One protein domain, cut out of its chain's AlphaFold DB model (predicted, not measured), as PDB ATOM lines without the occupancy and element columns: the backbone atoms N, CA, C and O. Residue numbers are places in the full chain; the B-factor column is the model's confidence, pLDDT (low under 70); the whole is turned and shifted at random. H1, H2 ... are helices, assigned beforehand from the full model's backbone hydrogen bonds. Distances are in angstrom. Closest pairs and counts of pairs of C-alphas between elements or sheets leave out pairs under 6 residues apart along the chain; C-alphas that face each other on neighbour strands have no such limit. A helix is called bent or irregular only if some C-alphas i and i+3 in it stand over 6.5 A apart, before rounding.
ATOM      1  N   LYS A1033     237.558 183.754 177.923       83.25
ATOM      2  CA  LYS A1033     237.916 185.177 177.749       83.25
ATOM      3  C   LYS A1033     236.733 186.060 177.356       83.25
ATOM      4  O   LYS A1033     236.857 187.279 177.363       83.25
ATOM      5  N   ASN A1034     235.612 185.464 176.957       87.44
ATOM      6  CA  ASN A1034     234.407 186.152 176.499       87.44
ATOM      7  C   ASN A1034     233.192 185.196 176.530       87.44
ATOM      8  O   ASN A1034     233.345 183.984 176.698       87.44
ATOM      9  N   ALA A1035     231.984 185.731 176.323       87.88
ATOM     10  CA  ALA A1035     230.751 184.940 176.296       87.88
ATOM     11  C   ALA A1035     230.719 183.849 175.208       87.88
ATOM     12  O   ALA A1035     230.124 182.796 175.430       87.88
ATOM     13  N   MET A1036     231.379 184.052 174.063       86.88
ATOM     14  CA  MET A1036     231.460 183.053 172.988       86.88
ATOM     15  C   MET A1036     232.355 181.866 173.368       86.88
ATOM     16  O   MET A1036     232.014 180.728 173.052       86.88
ATOM     17  N   ASP A1037     233.449 182.089 174.100       84.56
ATOM     18  CA  ASP A1037     234.263 181.001 174.659       84.56
ATOM     19  C   ASP A1037     233.450 180.169 175.666       84.56
ATOM     20  O   ASP A1037     233.484 178.942 175.606       84.56
ATOM     21  N   LEU A1038     232.682 180.818 176.555       86.44
ATOM     22  CA  LEU A1038     231.834 180.118 177.531       86.44
ATOM     23  C   LEU A1038     230.714 179.328 176.846       86.44
ATOM     24  O   LEU A1038     230.454 178.181 177.203       86.44
ATOM     25  N   TRP A1039     230.073 179.929 175.844       86.56
ATOM     26  CA  TRP A1039     229.015 179.293 175.067       86.56
ATOM     27  C   TRP A1039     229.522 178.061 174.318       86.56
ATOM     28  O   TRP A1039     228.945 176.987 174.464       86.56
ATOM     29  N   ASN A1040     230.638 178.177 173.588       82.38
ATOM     30  CA  ASN A1040     231.257 177.035 172.908       82.38
ATOM     31  C   ASN A1040     231.681 175.945 173.903       82.38
ATOM     32  O   ASN A1040     231.526 174.759 173.618       82.38
ATOM     33  N   PHE A1041     232.184 176.337 175.077       83.94
ATOM     34  CA  PHE A1041     232.595 175.398 176.113       83.94
ATOM     35  C   PHE A1041     231.413 174.609 176.702       83.94
ATOM     36  O   PHE A1041     231.509 173.396 176.872       83.94
ATOM     37  N   LEU A1042     230.287 175.268 176.990       80.88
ATOM     38  CA  LEU A1042     229.115 174.634 177.611       80.88
ATOM     39  C   LEU A1042     228.191 173.919 176.614       80.88
ATOM     40  O   LEU A1042     227.562 172.928 176.982       80.88
ATOM     41  N   ASN A1043     228.107 174.421 175.379       79.00
ATOM     42  CA  ASN A1043     227.248 173.898 174.310       79.00
ATOM     43  C   ASN A1043     227.985 172.924 173.363       79.00
ATOM     44  O   ASN A1043     227.377 172.346 172.463       79.00
ATOM     45  N   GLY A1044     229.300 172.750 173.542       72.56
ATOM     46  CA  GLY A1044     230.109 171.755 172.839       72.56
ATOM     47  C   GLY A1044     229.834 170.316 173.296       72.56
ATOM     48  O   GLY A1044     229.002 170.052 174.166       72.56
ATOM     49  N   LYS A1045     230.559 169.342 172.725       71.25
ATOM     50  CA  LYS A1045     230.425 167.941 173.153       71.25
ATOM     51  C   LYS A1045     230.825 167.789 174.621       71.25
ATOM     52  O   LYS A1045     231.920 168.176 175.023       71.25
ATOM     53  N   ARG A1046     229.971 167.133 175.409       75.56
ATOM     54  CA  ARG A1046     230.221 166.827 176.823       75.56
ATOM     55  C   ARG A1046     231.291 165.732 176.989       75.56
ATOM     56  O   ARG A1046     230.964 164.576 177.230       75.56
ATOM     57  N   VAL A1047     232.569 166.104 176.867       76.19
ATOM     58  CA  VAL A1047     233.729 165.199 177.068       76.19
ATOM     59  C   VAL A1047     234.401 165.298 178.444       76.19
ATOM     60  O   VAL A1047     235.283 164.503 178.758       76.19
ATOM     61  N   LEU A1048     233.978 166.246 179.282       77.88
ATOM     62  CA  LEU A1048     234.431 166.412 180.665       77.88
ATOM     63  C   LEU A1048     233.343 165.954 181.655       77.88
ATOM     64  O   LEU A1048     232.159 165.982 181.308       77.88
ATOM     65  N   PRO A1049     233.699 165.590 182.902       78.44
ATOM     66  CA  PRO A1049     232.725 165.426 183.979       78.44
ATOM     67  C   PRO A1049     231.936 166.722 184.217       78.44
ATOM     68  O   PRO A1049     232.514 167.809 184.164       78.44
ATOM     69  N   GLN A1050     230.642 166.614 184.544       78.25
ATOM     70  CA  GLN A1050     229.767 167.778 184.768       78.25
ATOM     71  C   GLN A1050     230.350 168.762 185.796       78.25
ATOM     72  O   GLN A1050     230.381 169.964 185.547       78.25
ATOM     73  N   SER A1051     230.946 168.241 186.872       80.94
ATOM     74  CA  SER A1051     231.608 169.037 187.910       80.94
ATOM     75  C   SER A1051     232.705 169.970 187.385       80.94
ATOM     76  O   SER A1051     232.940 171.012 187.986       80.94
ATOM     77  N   MET A1052     233.373 169.654 186.270       78.88
ATOM     78  CA  MET A1052     234.373 170.553 185.681       78.88
ATOM     79  C   MET A1052     233.748 171.689 184.875       78.88
ATOM     80  O   MET A1052     234.258 172.807 184.929       78.88
ATOM     81  N   TYR A1053     232.636 171.431 184.177       82.38
ATOM     82  CA  TYR A1053     231.852 172.494 183.546       82.38
ATOM     83  C   TYR A1053     231.327 173.467 184.601       82.38
ATOM     84  O   TYR A1053     231.468 174.677 184.434       82.38
ATOM     85  N   ASP A1054     230.812 172.936 185.711       81.69
ATOM     86  CA  ASP A1054     230.314 173.739 186.825       81.69
ATOM     87  C   ASP A1054     231.449 174.558 187.464       81.69
ATOM     88  O   ASP A1054     231.329 175.770 187.589       81.69
ATOM     89  N   ILE A1055     232.597 173.947 187.785       82.19
ATOM     90  CA  ILE A1055     233.733 174.660 188.398       82.19
ATOM     91  C   ILE A1055     234.312 175.758 187.484       82.19
ATOM     92  O   ILE A1055     234.725 176.807 187.982       82.19
ATOM     93  N   ILE A1056     234.369 175.545 186.164       82.44
ATOM     94  CA  ILE A1056     234.838 176.572 185.217       82.44
ATOM     95  C   ILE A1056     233.801 177.694 185.075       82.44
ATOM     96  O   ILE A1056     234.184 178.864 185.048       82.44
ATOM     97  N   PHE A1057     232.503 177.369 185.060       85.62
ATOM     98  CA  PHE A1057     231.432 178.368 185.073       85.62
ATOM     99  C   PHE A1057     231.466 179.230 186.346       85.62
ATOM    100  O   PHE A1057     231.517 180.450 186.248       85.62
ATOM    101  N   GLU A1058     231.518 178.611 187.529       84.94
ATOM    102  CA  GLU A1058     231.551 179.300 188.832       84.94
ATOM    103  C   GLU A1058     232.765 180.222 189.003       84.94
ATOM    104  O   GLU A1058     232.709 181.214 189.726       84.94
ATOM    105  N   ALA A1059     233.872 179.901 188.340       82.19
ATOM    106  CA  ALA A1059     235.080 180.711 188.354       82.19
ATOM    107  C   ALA A1059     235.152 181.738 187.209       82.19
ATOM    108  O   ALA A1059     236.133 182.476 187.134       82.19
ATOM    109  N   THR A1060     234.163 181.795 186.313       86.94
ATOM    110  CA  THR A1060     234.110 182.785 185.229       86.94
ATOM    111  C   THR A1060     233.474 184.081 185.732       86.94
ATOM    112  O   THR A1060     232.357 184.069 186.240       86.94
ATOM    113  N   ASP A1061     234.142 185.222 185.537       88.25
ATOM    114  CA  ASP A1061     233.537 186.533 185.800       88.25
ATOM    115  C   ASP A1061     232.521 186.881 184.702       88.25
ATOM    116  O   ASP A1061     232.845 187.496 183.681       88.25
ATOM    117  N   LEU A1062     231.271 186.467 184.926       89.69
ATOM    118  CA  LEU A1062     230.133 186.730 184.042       89.69
ATOM    119  C   LEU A1062     229.957 188.231 183.758       89.69
ATOM    120  O   LEU A1062     229.632 188.605 182.631       89.69
ATOM    121  N   SER A1063     230.242 189.097 184.736       87.50
ATOM    122  CA  SER A1063     230.075 190.549 184.605       87.50
ATOM    123  C   SER A1063     231.111 191.190 183.670       87.50
ATOM    124  O   SER A1063     230.814 192.207 183.030       87.50
ATOM    125  N   ALA A1064     232.296 190.579 183.562       88.19
ATOM    126  CA  ALA A1064     233.365 190.989 182.657       88.19
ATOM    127  C   ALA A1064     233.191 190.425 181.238       88.19
ATOM    128  O   ALA A1064     233.525 191.109 180.269       88.19
ATOM    129  N   ILE A1065     232.657 189.203 181.086       90.44
ATOM    130  CA  ILE A1065     232.478 188.576 179.763       90.44
ATOM    131  C   ILE A1065     231.153 188.926 179.067       90.44
ATOM    132  O   ILE A1065     231.068 188.796 177.841       90.44
ATOM    133  N   ILE A1066     230.132 189.374 179.806       93.44
ATOM    134  CA  ILE A1066     228.865 189.863 179.246       93.44
ATOM    135  C   ILE A1066     228.959 191.380 179.053       93.44
ATOM    136  O   ILE A1066     228.593 192.177 179.915       93.44
ATOM    137  N   THR A1067     229.481 191.780 177.896       91.56
ATOM    138  CA  THR A1067     229.733 193.188 177.544       91.56
ATOM    139  C   THR A1067     228.669 193.813 176.640       91.56
ATOM    140  O   THR A1067     228.716 195.015 176.399       91.56
ATOM    141  N   SER A1068     227.704 193.030 176.143       91.19
ATOM    142  CA  SER A1068     226.632 193.495 175.251       91.19
ATOM    143  C   SER A1068     225.365 192.640 175.341       91.19
ATOM    144  O   SER A1068     225.383 191.513 175.848       91.19
ATOM    145  N   GLY A1069     224.262 193.148 174.788       88.62
ATOM    146  CA  GLY A1069     223.001 192.426 174.642       88.62
ATOM    147  C   GLY A1069     223.144 191.184 173.760       88.62
ATOM    148  O   GLY A1069     222.511 190.165 174.039       88.62
ATOM    149  N   TYR A1070     224.037 191.211 172.762       89.62
ATOM    150  CA  TYR A1070     224.430 190.006 172.023       89.62
ATOM    151  C   TYR A1070     225.098 188.950 172.921       89.62
ATOM    152  O   TYR A1070     224.703 187.785 172.874       89.62
ATOM    153  N   ALA A1071     226.066 189.338 173.761       91.44
ATOM    154  CA  ALA A1071     226.752 188.416 174.673       91.44
ATOM    155  C   ALA A1071     225.786 187.794 175.701       91.44
ATOM    156  O   ALA A1071     225.839 186.589 175.952       91.44
ATOM    157  N   LEU A1072     224.854 188.594 176.231       92.88
ATOM    158  CA  LEU A1072     223.786 188.123 177.116       92.88
ATOM    159  C   LEU A1072     222.847 187.140 176.400       92.88
ATOM    160  O   LEU A1072     222.581 186.051 176.910       92.88
ATOM    161  N   ASN A1073     222.379 187.499 175.202       91.12
ATOM    162  CA  ASN A1073     221.521 186.639 174.388       91.12
ATOM    163  C   ASN A1073     222.190 185.294 174.088       91.12
ATOM    164  O   ASN A1073     221.541 184.256 174.170       91.12
ATOM    165  N   LEU A1074     223.486 185.311 173.769       90.00
ATOM    166  CA  LEU A1074     224.263 184.115 173.481       90.00
ATOM    167  C   LEU A1074     224.229 183.132 174.665       90.00
ATOM    168  O   LEU A1074     223.816 181.988 174.481       90.00
ATOM    169  N   LEU A1075     224.567 183.575 175.881       89.94
ATOM    170  CA  LEU A1075     224.561 182.704 177.066       89.94
ATOM    171  C   LEU A1075     223.153 182.224 177.445       89.94
ATOM    172  O   LEU A1075     222.971 181.053 177.771       89.94
ATOM    173  N   LEU A1076     222.136 183.085 177.347       88.50
ATOM    174  CA  LEU A1076     220.752 182.678 177.616       88.50
ATOM    175  C   LEU A1076     220.193 181.723 176.543       88.50
ATOM    176  O   LEU A1076     219.315 180.916 176.851       88.50
ATOM    177  N   SER A1077     220.719 181.755 175.314       87.50
ATOM    178  CA  SER A1077     220.287 180.877 174.214       87.50
ATOM    179  C   SER A1077     220.767 179.424 174.310       87.50
ATOM    180  O   SER A1077     220.259 178.589 173.564       87.50
ATOM    181  N   ILE A1078     221.688 179.090 175.226       84.25
ATOM    182  CA  ILE A1078     222.092 177.693 175.486       84.25
ATOM    183  C   ILE A1078     220.841 176.878 175.865       84.25
ATOM    184  O   ILE A1078     219.927 177.395 176.517       84.25
ATOM    185  N   GLU A1079     220.758 175.613 175.453       76.38
ATOM    186  CA  GLU A1079     219.630 174.732 175.784       76.38
ATOM    187  C   GLU A1079     219.692 174.204 177.230       76.38
ATOM    188  O   GLU A1079     220.739 174.200 177.875       76.38
ATOM    189  N   ASN A1080     218.563 173.720 177.762       68.00
ATOM    190  CA  ASN A1080     218.465 173.231 179.150       68.00
ATOM    191  C   ASN A1080     219.275 171.944 179.426       68.00
ATOM    192  O   ASN A1080     219.492 171.591 180.580       68.00
ATOM    193  N   SER A1081     219.743 171.254 178.385       65.19
ATOM    194  CA  SER A1081     220.736 170.168 178.456       65.19
ATOM    195  C   SER A1081     222.168 170.683 178.701       65.19
ATOM    196  O   SER A1081     223.021 169.968 179.237       65.19
ATOM    197  N   GLY A1082     222.442 171.930 178.309       61.94
ATOM    198  CA  GLY A1082     223.731 172.607 178.441       61.94
ATOM    199  C   GLY A1082     223.868 173.449 179.715       61.94
ATOM    200  O   GLY A1082     224.987 173.643 180.197       61.94
ATOM    201  N   PHE A1083     222.751 173.938 180.261       71.69
ATOM    202  CA  PHE A1083     222.750 175.057 181.205       71.69
ATOM    203  C   PHE A1083     221.655 174.924 182.271       71.69
ATOM    204  O   PHE A1083     220.469 174.844 181.938       71.69
ATOM    205  N   SER A1084     222.042 174.895 183.551       76.38
ATOM    206  CA  SER A1084     221.094 174.727 184.660       76.38
ATOM    207  C   SER A1084     220.320 176.014 184.967       76.38
ATOM    208  O   SER A1084     220.767 177.124 184.676       76.38
ATOM    209  N   GLU A1085     219.158 175.884 185.608       78.62
ATOM    210  CA  GLU A1085     218.347 177.031 186.036       78.62
ATOM    211  C   GLU A1085     219.117 177.957 186.998       78.62
ATOM    212  O   GLU A1085     219.071 179.177 186.861       78.62
ATOM    213  N   GLN A1086     219.939 177.389 187.888       82.06
ATOM    214  CA  GLN A1086     220.825 178.155 188.774       82.06
ATOM    215  C   GLN A1086     221.919 178.917 188.005       82.06
ATOM    216  O   GLN A1086     222.264 180.038 188.374       82.06
ATOM    217  N   GLN A1087     222.447 178.347 186.915       85.38
ATOM    218  CA  GLN A1087     223.428 179.019 186.052       85.38
ATOM    219  C   GLN A1087     222.780 180.165 185.252       85.38
ATOM    220  O   GLN A1087     223.374 181.239 185.131       85.38
ATOM    221  N   ARG A1088     221.528 179.994 184.790       86.69
ATOM    222  CA  ARG A1088     220.720 181.087 184.206       86.69
ATOM    223  C   ARG A1088     220.469 182.210 185.200       86.69
ATOM    224  O   ARG A1088     220.549 183.378 184.821       86.69
ATOM    225  N   GLU A1089     220.183 181.873 186.454       88.12
ATOM    226  CA  GLU A1089     219.956 182.869 187.498       88.12
ATOM    227  C   GLU A1089     221.228 183.673 187.793       88.12
ATOM    228  O   GLU A1089     221.173 184.898 187.833       88.12
ATOM    229  N   LYS A1090     222.397 183.025 187.862       89.50
ATOM    230  CA  LYS A1090     223.688 183.726 188.004       89.50
ATOM    231  C   LYS A1090     224.017 184.632 186.815       89.50
ATOM    232  O   LYS A1090     224.478 185.754 187.022       89.50
ATOM    233  N   VAL A1091     223.741 184.197 185.581       90.75
ATOM    234  CA  VAL A1091     223.863 185.068 184.396       90.75
ATOM    235  C   VAL A1091     222.950 186.283 184.522       90.75
ATOM    236  O   VAL A1091     223.415 187.397 184.296       90.75
ATOM    237  N   TRP A1092     221.694 186.100 184.935       90.94
ATOM    238  CA  TRP A1092     220.752 187.202 185.143       90.94
ATOM    239  C   TRP A1092     221.228 188.197 186.214       90.94
ATOM    240  O   TRP A1092     221.342 189.390 185.933       90.94
ATOM    241  N   GLN A1093     221.599 187.703 187.396       90.62
ATOM    242  CA  GLN A1093     222.107 188.519 188.506       90.62
ATOM    243  C   GLN A1093     223.363 189.318 188.124       90.62
ATOM    244  O   GLN A1093     223.554 190.431 188.603       90.62
ATOM    245  N   SER A1094     224.205 188.798 187.223       91.38
ATOM    246  CA  SER A1094     225.403 189.509 186.751       91.38
ATOM    247  C   SER A1094     225.131 190.689 185.799       91.38
ATOM    248  O   SER A1094     226.050 191.466 185.522       91.38
ATOM    249  N   VAL A1095     223.896 190.836 185.292       93.25
ATOM    250  CA  VAL A1095     223.529 191.858 184.291       93.25
ATOM    251  C   VAL A1095     222.360 192.764 184.672       93.25
ATOM    252  O   VAL A1095     222.195 193.792 184.018       93.25
ATOM    253  N   GLU A1096     221.559 192.407 185.679       90.38
ATOM    254  CA  GLU A1096     220.284 193.061 186.024       90.38
ATOM    255  C   GLU A1096     220.401 194.593 186.149       90.38
ATOM    256  O   GLU A1096     219.691 195.325 185.455       90.38
ATOM    257  N   ASP A1097     221.388 195.081 186.905       89.69
ATOM    258  CA  ASP A1097     221.644 196.517 187.118       89.69
ATOM    259  C   ASP A1097     222.267 197.246 185.906       89.69
ATOM    260  O   ASP A1097     222.477 198.460 185.937       89.69
ATOM    261  N   ARG A1098     222.607 196.523 184.830       92.50
ATOM    262  CA  ARG A1098     223.366 197.035 183.669       92.50
ATOM    263  C   ARG A1098     222.622 196.917 182.338       92.50
ATOM    264  O   ARG A1098     223.166 197.320 181.308       92.50
ATOM    265  N   LEU A1099     221.389 196.402 182.328       91.44
ATOM    266  CA  LEU A1099     220.625 196.096 181.106       91.44
ATOM    267  C   LEU A1099     220.489 197.284 180.134       91.44
ATOM    268  O   LEU A1099     220.567 197.084 178.923       91.44
ATOM    269  N   ASN A1100     220.362 198.513 180.645       86.25
ATOM    270  CA  ASN A1100     220.299 199.745 179.846       86.25
ATOM    271  C   ASN A1100     221.611 200.080 179.104       86.25
ATOM    272  O   ASN A1100     221.571 200.730 178.061       86.25
ATOM    273  N   THR A1101     222.760 199.642 179.629       87.50
ATOM    274  CA  THR A1101     224.090 199.797 179.007       87.50
ATOM    275  C   THR A1101     224.482 198.614 178.126       87.50
ATOM    276  O   THR A1101     225.333 198.760 177.255       87.50
ATOM    277  N   LEU A1102     223.874 197.443 178.346       91.25
ATOM    278  CA  LEU A1102     224.149 196.232 177.572       91.25
ATOM    279  C   LEU A1102     223.303 196.167 176.297       91.25
ATOM    280  O   LEU A1102     223.829 195.824 175.243       91.25
ATOM    281  N   VAL A1103     222.006 196.476 176.381       91.25
ATOM    282  CA  VAL A1103     221.073 196.417 175.247       91.25
ATOM    283  C   VAL A1103     221.000 197.795 174.594       91.25
ATOM    284  O   VAL A1103     220.249 198.671 175.024       91.25
ATOM    285  N   LEU A1104     221.812 197.990 173.556       88.06
ATOM    286  CA  LEU A1104     222.061 199.301 172.955       88.06
ATOM    287  C   LEU A1104     221.169 199.600 171.746       88.06
ATOM    288  O   LEU A1104     221.069 200.755 171.338       88.06
ATOM    289  N   ASN A1105     220.538 198.584 171.148       89.50
ATOM    290  CA  ASN A1105     219.708 198.754 169.955       89.50
ATOM    291  C   ASN A1105     218.545 197.748 169.850       89.50
ATOM    292  O   ASN A1105     218.504 196.713 170.519       89.50
ATOM    293  N   ALA A1106     217.615 198.041 168.937       87.19
ATOM    294  CA  ALA A1106     216.426 197.227 168.677       87.19
ATOM    295  C   ALA A1106     216.724 195.762 168.293       87.19
ATOM    296  O   ALA A1106     215.946 194.874 168.638       87.19
ATOM    297  N   ASN A1107     217.837 195.468 167.606       88.81
ATOM    298  CA  ASN A1107     218.169 194.096 167.193       88.81
ATOM    299  C   ASN A1107     218.628 193.221 168.364       88.81
ATOM    300  O   ASN A1107     218.280 192.040 168.412       88.81
ATOM    301  N   GLU A1108     219.360 193.783 169.325       90.12
ATOM    302  CA  GLU A1108     219.719 193.068 170.554       90.12
ATOM    303  C   GLU A1108     218.473 192.739 171.382       90.12
ATOM    304  O   GLU A1108     218.303 191.593 171.803       90.12
ATOM    305  N   LEU A1109     217.547 193.698 171.517       90.56
ATOM    306  CA  LEU A1109     216.269 193.471 172.194       90.56
ATOM    307  C   LEU A1109     215.409 192.419 171.469       90.56
ATOM    308  O   LEU A1109     214.908 191.496 172.114       90.56
ATOM    309  N   ARG A1110     215.289 192.497 170.132       90.06
ATOM    310  CA  ARG A1110     214.615 191.474 169.303       90.06
ATOM    311  C   ARG A1110     215.170 190.080 169.560       90.06
ATOM    312  O   ARG A1110     214.395 189.135 169.652       90.06
ATOM    313  N   ASN A1111     216.490 189.932 169.641       89.88
ATOM    314  CA  ASN A1111     217.105 188.623 169.840       89.88
ATOM    315  C   ASN A1111     216.821 188.076 171.245       89.88
ATOM    316  O   ASN A1111     216.328 186.955 171.347       89.88
ATOM    317  N   LEU A1112     216.969 188.897 172.292       90.69
ATOM    318  CA  LEU A1112     216.591 188.514 173.659       90.69
ATOM    319  C   LEU A1112     215.112 188.103 173.761       90.69
ATOM    320  O   LEU A1112     214.783 187.126 174.425       90.69
ATOM    321  N   PHE A1113     214.207 188.808 173.076       90.25
ATOM    322  CA  PHE A1113     212.765 188.538 173.156       90.25
ATOM    323  C   PHE A1113     212.306 187.351 172.285       90.25
ATOM    324  O   PHE A1113     211.213 186.828 172.519       90.25
ATOM    325  N   LYS A1114     213.140 186.878 171.343       89.38
ATOM    326  CA  LYS A1114     212.946 185.604 170.615       89.38
ATOM    327  C   LYS A1114     213.247 184.368 171.465       89.38
ATOM    328  O   LYS A1114     212.786 183.285 171.108       89.38
ATOM    329  N   LEU A1115     214.015 184.501 172.550       88.00
ATOM    330  CA  LEU A1115     214.252 183.401 173.488       88.00
ATOM    331  C   LEU A1115     212.912 182.881 174.029       88.00
ATOM    332  O   LEU A1115     211.942 183.636 174.158       88.00
ATOM    333  N   ASN A1116     212.828 181.593 174.361       86.62
ATOM    334  CA  ASN A1116     211.600 181.029 174.931       86.62
ATOM    335  C   ASN A1116     211.450 181.391 176.427       86.62
ATOM    336  O   ASN A1116     212.356 181.953 177.044       86.62
ATOM    337  N   THR A1117     210.292 181.105 177.029       84.69
ATOM    338  CA  THR A1117     210.006 181.464 178.433       84.69
ATOM    339  C   THR A1117     210.862 180.717 179.462       84.69
ATOM    340  O   THR A1117     211.022 181.227 180.566       84.69
ATOM    341  N   MET A1118     211.452 179.569 179.102       80.44
ATOM    342  CA  MET A1118     212.401 178.823 179.946       80.44
ATOM    343  C   MET A1118     213.818 179.419 179.900       80.44
ATOM    344  O   MET A1118     214.585 179.275 180.847       80.44
ATOM    345  N   GLN A1119     214.185 180.075 178.796       86.50
ATOM    346  CA  GLN A1119     215.469 180.766 178.631       86.50
ATOM    347  C   GLN A1119     215.435 182.188 179.204       86.50
ATOM    348  O   GLN A1119     216.419 182.638 179.790       86.50
ATOM    349  N   LEU A1120     214.305 182.886 179.040       88.31
ATOM    350  CA  LEU A1120     214.069 184.239 179.543       88.31
ATOM    351  C   LEU A1120     212.584 184.402 179.914       88.31
ATOM    352  O   LEU A1120     211.724 184.488 179.030       88.31
ATOM    353  N   SER A1121     212.277 184.458 181.213       87.50
ATOM    354  CA  SER A1121     210.902 184.548 181.726       87.50
ATOM    355  C   SER A1121     210.206 185.869 181.358       87.50
ATOM    356  O   SER A1121     210.852 186.851 180.984       87.50
ATOM    357  N   GLN A1122     208.874 185.908 181.466       85.56
ATOM    358  CA  GLN A1122     208.082 187.122 181.210       85.56
ATOM    359  C   GLN A1122     208.471 188.270 182.156       85.56
ATOM    360  O   GLN A1122     208.658 189.401 181.716       85.56
ATOM    361  N   GLU A1123     208.707 187.963 183.432       86.25
ATOM    362  CA  GLU A1123     209.172 188.919 184.445       86.25
ATOM    363  C   GLU A1123     210.520 189.546 184.061       86.25
ATOM    364  O   GLU A1123     210.671 190.769 184.081       86.25
ATOM    365  N   LYS A1124     211.482 188.730 183.606       90.12
ATOM    366  CA  LYS A1124     212.802 189.206 183.166       90.12
ATOM    367  C   LYS A1124     212.719 190.048 181.889       90.12
ATOM    368  O   LYS A1124     213.399 191.069 181.785       90.12
ATOM    369  N   ARG A1125     211.815 189.719 180.954       90.25
ATOM    370  CA  ARG A1125     211.489 190.594 179.802       90.25
ATOM    371  C   ARG A1125     210.917 191.934 180.255       90.25
ATOM    372  O   ARG A1125     211.287 192.962 179.694       90.25
ATOM    373  N   ALA A1126     210.062 191.941 181.277       87.12
ATOM    374  CA  ALA A1126     209.510 193.170 181.842       87.12
ATOM    375  C   ALA A1126     210.600 194.075 182.433       87.12
ATOM    376  O   ALA A1126     210.556 195.294 182.257       87.12
ATOM    377  N   ILE A1127     211.592 193.482 183.107       89.69
ATOM    378  CA  ILE A1127     212.744 194.199 183.669       89.69
ATOM    379  C   ILE A1127     213.628 194.765 182.547       89.69
ATOM    380  O   ILE A1127     213.913 195.963 182.572       89.69
ATOM    381  N   ILE A1128     213.959 193.973 181.514       90.69
ATOM    382  CA  ILE A1128     214.683 194.465 180.323       90.69
ATOM    383  C   ILE A1128     213.936 195.642 179.689       90.69
ATOM    384  O   ILE A1128     214.532 196.693 179.473       90.69
ATOM    385  N   TRP A1129     212.633 195.502 179.427       88.44
ATOM    386  CA  TRP A1129     211.837 196.570 178.817       88.44
ATOM    387  C   TRP A1129     211.828 197.839 179.668       88.44
ATOM    388  O   TRP A1129     212.055 198.926 179.141       88.44
ATOM    389  N   ARG A1130     211.650 197.721 180.990       88.12
ATOM    390  CA  ARG A1130     211.703 198.873 181.903       88.12
ATOM    391  C   ARG A1130     213.065 199.574 181.883       88.12
ATOM    392  O   ARG A1130     213.091 200.793 182.018       88.12
ATOM    393  N   ALA A1131     214.159 198.837 181.692       87.50
ATOM    394  CA  ALA A1131     215.507 199.396 181.600       87.50
ATOM    395  C   ALA A1131     215.797 200.097 180.255       87.50
ATOM    396  O   ALA A1131     216.616 201.014 180.224       87.50
ATOM    397  N   VAL A1132     215.149 199.692 179.152       89.12
ATOM    398  CA  VAL A1132     215.458 200.196 177.792       89.12
ATOM    399  C   VAL A1132     214.361 201.037 177.135       89.12
ATOM    400  O   VAL A1132     214.625 201.640 176.098       89.12
ATOM    401  N   LYS A1133     213.149 201.118 177.702       84.88
ATOM    402  CA  LYS A1133     212.005 201.855 177.116       84.88
ATOM    403  C   LYS A1133     212.296 203.333 176.814       84.88
ATOM    404  O   LYS A1133     211.730 203.886 175.879       84.88
ATOM    405  N   ASP A1134     213.199 203.949 177.576       84.44
ATOM    406  CA  ASP A1134     213.572 205.360 177.427       84.44
ATOM    407  C   ASP A1134     214.849 205.533 176.563       84.44
ATOM    408  O   ASP A1134     215.259 206.655 176.257       84.44
ATOM    409  N   ASN A1135     215.476 204.430 176.123       85.75
ATOM    410  CA  ASN A1135     216.624 204.438 175.214       85.75
ATOM    411  C   ASN A1135     216.150 204.495 173.751       85.75
ATOM    412  O   ASN A1135     215.795 203.478 173.151       85.75
ATOM    413  N   LYS A1136     216.219 205.689 173.154       84.31
ATOM    414  CA  LYS A1136     215.813 205.954 171.762       84.31
ATOM    415  C   LYS A1136     216.471 205.042 170.723       84.31
ATOM    416  O   LYS A1136     215.807 204.620 169.784       84.31
ATOM    417  N   ALA A1137     217.736 204.652 170.909       81.69
ATOM    418  CA  ALA A1137     218.420 203.738 169.985       81.69
ATOM    419  C   ALA A1137     217.800 202.322 169.968       81.69
ATOM    420  O   ALA A1137     217.963 201.569 169.001       81.69
ATOM    421  N   VAL A1138     217.058 201.965 171.020       84.75
ATOM    422  CA  VAL A1138     216.264 200.738 171.105       84.75
ATOM    423  C   VAL A1138     214.836 200.972 170.610       84.75
ATOM    424  O   VAL A1138     214.343 200.164 169.828       84.75
ATOM    425  N   THR A1139     214.166 202.051 171.025       83.50
ATOM    426  CA  THR A1139     212.729 202.246 170.756       83.50
ATOM    427  C   THR A1139     212.387 202.854 169.397       83.50
ATOM    428  O   THR A1139     211.376 202.446 168.821       83.50
ATOM    429  N   ASP A1140     213.225 203.731 168.837       85.81
ATOM    430  CA  ASP A1140     213.034 204.282 167.481       85.81
ATOM    431  C   ASP A1140     213.284 203.212 166.399       85.81
ATOM    432  O   ASP A1140     212.782 203.303 165.280       85.81
ATOM    433  N   GLY A1141     214.043 202.162 166.735       81.19
ATOM    434  CA  GLY A1141     214.348 201.036 165.851       81.19
ATOM    435  C   GLY A1141     213.295 199.919 165.818       81.19
ATOM    436  O   GLY A1141     213.544 198.906 165.160       81.19
ATOM    437  N   LEU A1142     212.166 200.063 166.526       84.38
ATOM    438  CA  LEU A1142     211.064 199.090 166.598       84.38
ATOM    439  C   LEU A1142     209.801 199.630 165.921       84.38
ATOM    440  O   LEU A1142     209.391 200.764 166.179       84.38
ATOM    441  N   SER A1143     209.130 198.797 165.125       85.12
ATOM    442  CA  SER A1143     207.803 199.135 164.603       85.12
ATOM    443  C   SER A1143     206.739 199.105 165.708       85.12
ATOM    444  O   SER A1143     206.914 198.488 166.762       85.12
ATOM    445  N   GLU A1144     205.596 199.747 165.467       79.25
ATOM    446  CA  GLU A1144     204.498 199.760 166.440       79.25
ATOM    447  C   GLU A1144     203.908 198.355 166.669       79.25
ATOM    448  O   GLU A1144     203.551 197.996 167.791       79.25
ATOM    449  N   ASP A1145     203.903 197.502 165.639       81.56
ATOM    450  CA  ASP A1145     203.526 196.087 165.751       81.56
ATOM    451  C   ASP A1145     204.523 195.283 166.599       81.56
ATOM    452  O   ASP A1145     204.123 194.401 167.368       81.56
ATOM    453  N   GLU A1146     205.820 195.595 166.516       81.25
ATOM    454  CA  GLU A1146     206.849 194.972 167.355       81.25
ATOM    455  C   GLU A1146     206.717 195.402 168.816       81.25
ATOM    456  O   GLU A1146     206.759 194.539 169.694       81.25
ATOM    457  N   LYS A1147     206.461 196.688 169.095       78.31
ATOM    458  CA  LYS A1147     206.167 197.173 170.458       78.31
ATOM    459  C   LYS A1147     204.936 196.466 171.034       78.31
ATOM    460  O   LYS A1147     205.008 195.903 172.127       78.31
ATOM    461  N   ASN A1148     203.843 196.396 170.272       79.06
ATOM    462  CA  ASN A1148     202.629 195.666 170.656       79.06
ATOM    463  C   ASN A1148     202.884 194.163 170.886       79.06
ATOM    464  O   ASN A1148     202.286 193.550 171.774       79.06
ATOM    465  N   THR A1149     203.786 193.557 170.113       81.38
ATOM    466  CA  THR A1149     204.199 192.156 170.289       81.38
ATOM    467  C   THR A1149     205.060 191.975 171.539       81.38
ATOM    468  O   THR A1149     204.844 191.032 172.299       81.38
ATOM    469  N   PHE A1150     205.986 192.889 171.821       83.25
ATOM    470  CA  PHE A1150     206.830 192.845 173.016       83.25
ATOM    471  C   PHE A1150     206.013 193.056 174.295       83.25
ATOM    472  O   PHE A1150     206.206 192.309 175.250       83.25
ATOM    473  N   VAL A1151     205.028 193.962 174.291       75.50
ATOM    474  CA  VAL A1151     204.062 194.122 175.396       75.50
ATOM    475  C   VAL A1151     203.312 192.812 175.681       75.50
ATOM    476  O   VAL A1151     203.165 192.432 176.841       75.50
ATOM    477  N   LYS A1152     202.915 192.049 174.651       76.88
ATOM    478  CA  LYS A1152     202.322 190.707 174.836       76.88
ATOM    479  C   LYS A1152     203.318 189.693 175.415       76.88
ATOM    480  O   LYS A1152     202.932 188.887 176.257       76.88
ATOM    481  N   LEU A1153     204.586 189.730 174.995       76.31
ATOM    482  CA  LEU A1153     205.645 188.835 175.494       76.31
ATOM    483  C   LEU A1153     206.083 189.139 176.938       76.31
ATOM    484  O   LEU A1153     206.621 188.254 177.600       76.31
ATOM    485  N   ILE A1154     205.855 190.362 177.418       79.31
ATOM    486  CA  ILE A1154     206.100 190.806 178.800       79.31
ATOM    487  C   ILE A1154     204.981 190.352 179.755       79.31
ATOM    488  O   ILE A1154     205.215 190.205 180.954       79.31
ATOM    489  N   GLY A1155     203.780 190.087 179.233       64.56
ATOM    490  CA  GLY A1155     202.588 189.840 180.041       64.56
ATOM    491  C   GLY A1155     201.961 191.142 180.554       64.56
ATOM    492  O   GLY A1155     202.574 192.210 180.545       64.56
ATOM    493  N   SER A1156     200.698 191.072 180.978       48.69
ATOM    494  CA  SER A1156     199.933 192.245 181.411       48.69
ATOM    495  C   SER A1156     200.437 192.794 182.749       48.69
ATOM    496  O   SER A1156     199.935 192.417 183.809       48.69
ATOM    497  N   MET A1157     201.385 193.733 182.709       42.09
ATOM    498  CA  MET A1157     201.590 194.630 183.846       42.09
ATOM    499  C   MET A1157     200.308 195.430 184.085       42.09
ATOM    500  O   MET A1157     199.679 195.912 183.141       42.09
ATOM    501  N   SER A1158     199.905 195.535 185.352       36.94
ATOM    502  CA  SER A1158     198.679 196.212 185.769       36.94
ATOM    503  C   SER A1158     198.607 197.628 185.187       36.94
ATOM    504  O   SER A1158     199.564 198.401 185.256       36.94
ATOM    505  N   SER A1159     197.454 197.952 184.601       33.50
ATOM    506  CA  SER A1159     197.186 199.064 183.675       33.50
ATOM    507  C   SER A1159     197.280 200.467 184.302       33.50
ATOM    508  O   SER A1159     196.296 201.200 184.353       33.50
ATOM    509  N   SER A1160     198.455 200.828 184.819       37.34
ATOM    510  CA  SER A1160     198.684 202.032 185.637       37.34
ATOM    511  C   SER A1160     200.037 202.724 185.404       37.34
ATOM    512  O   SER A1160     200.337 203.704 186.076       37.34
ATOM    513  N   SER A1161     200.855 202.251 184.455       36.12
ATOM    514  CA  SER A1161     202.173 202.842 184.131       36.12
ATOM    515  C   SER A1161     202.461 202.962 182.623       36.12
ATOM    516  O   SER A1161     203.612 203.034 182.203       36.12
ATOM    517  N   LEU A1162     201.403 203.019 181.806       34.31
ATOM    518  CA  LEU A1162     201.453 203.354 180.378       34.31
ATOM    519  C   LEU A1162     200.773 204.712 180.140       34.31
ATOM    520  O   LEU A1162     199.628 204.789 179.699       34.31
ATOM    521  N   SER A1163     201.503 205.780 180.446       32.69
ATOM    522  CA  SER A1163     201.270 207.127 179.918       32.69
ATOM    523  C   SER A1163     202.567 207.609 179.270       32.69
ATOM    524  O   SER A1163     203.634 207.365 179.833       32.69
ATOM    525  N   LEU A1164     202.437 208.231 178.091       34.72
ATOM    526  CA  LEU A1164     203.520 208.779 177.261       34.72
ATOM    527  C   LEU A1164     204.488 209.692 178.028       34.72
ATOM    528  O   LEU A1164     203.992 210.482 178.863       34.72
TER     529      LEU A1164
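What this domain is: This is residues 1033 to 1164 of the 1164 residues of an uncharacterized protein of Legionellales bacterium RIFCSPHIGHO2_12_FULL_37_14 (UniProt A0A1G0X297). The chain is wound in three stacked turns, a short solenoid of helices: H1, H4 and H7 stand side by side in one row, and H2, H5 and H8 make a looser second row running the opposite way. Short H3, H6 and H9 join one turn to the next along one side, H10 slants across the end by H7 and H8, and residues 1158 to 1164 stick out as a tail. The printed part has 132 residues with ten named helices, H1 to H10 in chain order, and no named strand; its class is all helix. It is a compact rod, with a radius of gyration of the C-alphas of 15.7 A and spans of 52 by 24 by 22 A.

How they stand to each other: H8, residues 1122 to 1132, touches H10, residues 1144 to 1154, at a steep tilt of 47 degrees, opposite ways; the closest C-alphas, of Gln 1122 and Ile 1154, are 4.8 A apart. H8 also touches H6, residues 1096 to 1102, at a steep tilt of 49 degrees, with the closest C-alphas, of Asn 1100 and Ala 1131, 5.1 A apart. H7, residues 1106 to 1114, is close to H8 but not clearly touching, at a shallow tilt of 7 degrees, opposite ways; the closest C-alphas are those of Phe 1113 and Arg 1125, 7.1 A. H7 touches H9, residues 1136 to 1139, with C-alphas of Ala 1106 and Val 1138 closest at 4.3 A. The hub is H4, residues 1069 to 1076, touching three helices. It runs the same way as H7 at a shallow tilt of 13 degrees, Gly 1069 and Glu 1108 having the closest C-alphas, 5.3 A. It runs the same way as H1, residues 1035 to 1043, at a shallow tilt of 18 degrees, with C-alphas of Ala 1035 and Ala 1071 closest at 5.5 A. With H5, residues 1085 to 1093, it forms a hairpin, two helices running opposite ways, at 20 degrees; C-alphas 1076 and 1088 are closest, 6.8 A. H2, residues 1050 to 1058, and H5 are near each other. H3, residues 1062 to 1065, is close to H1 but not clearly touching, with C-alphas 1035 and 1065 closest at 5.3 A. Every O i to N i+4 pair is within hydrogen-bond range in H1, H2, H4, H5, H7, H8 and H10; H6 has 1 of 3, beside 2 of 4 O i to N i+3 pairs, and H3 and H9 are too short for an i+4 pair.

Where its parts are: H8 measures 15.4 A and H10 15.3 A; H2, H5 and H7 are each 12.3 A. H6 is irregular, C-alphas 1097 and 1100 being 8.1 A apart. H1 begins at C-alpha 1035 (230.751, 184.940, 176.296), and H10 ends at C-alpha 1154 (206.100, 190.806, 178.800).

The domain as a whole: The C-alphas farthest apart, of Val 1047 and Ser 1163, are 53.1 A apart. The printed part has no cut, and no link is long. The chain ends at Leu 1164. Confidence is under 70 at residues 1080 to 1082 and 1155 to 1164.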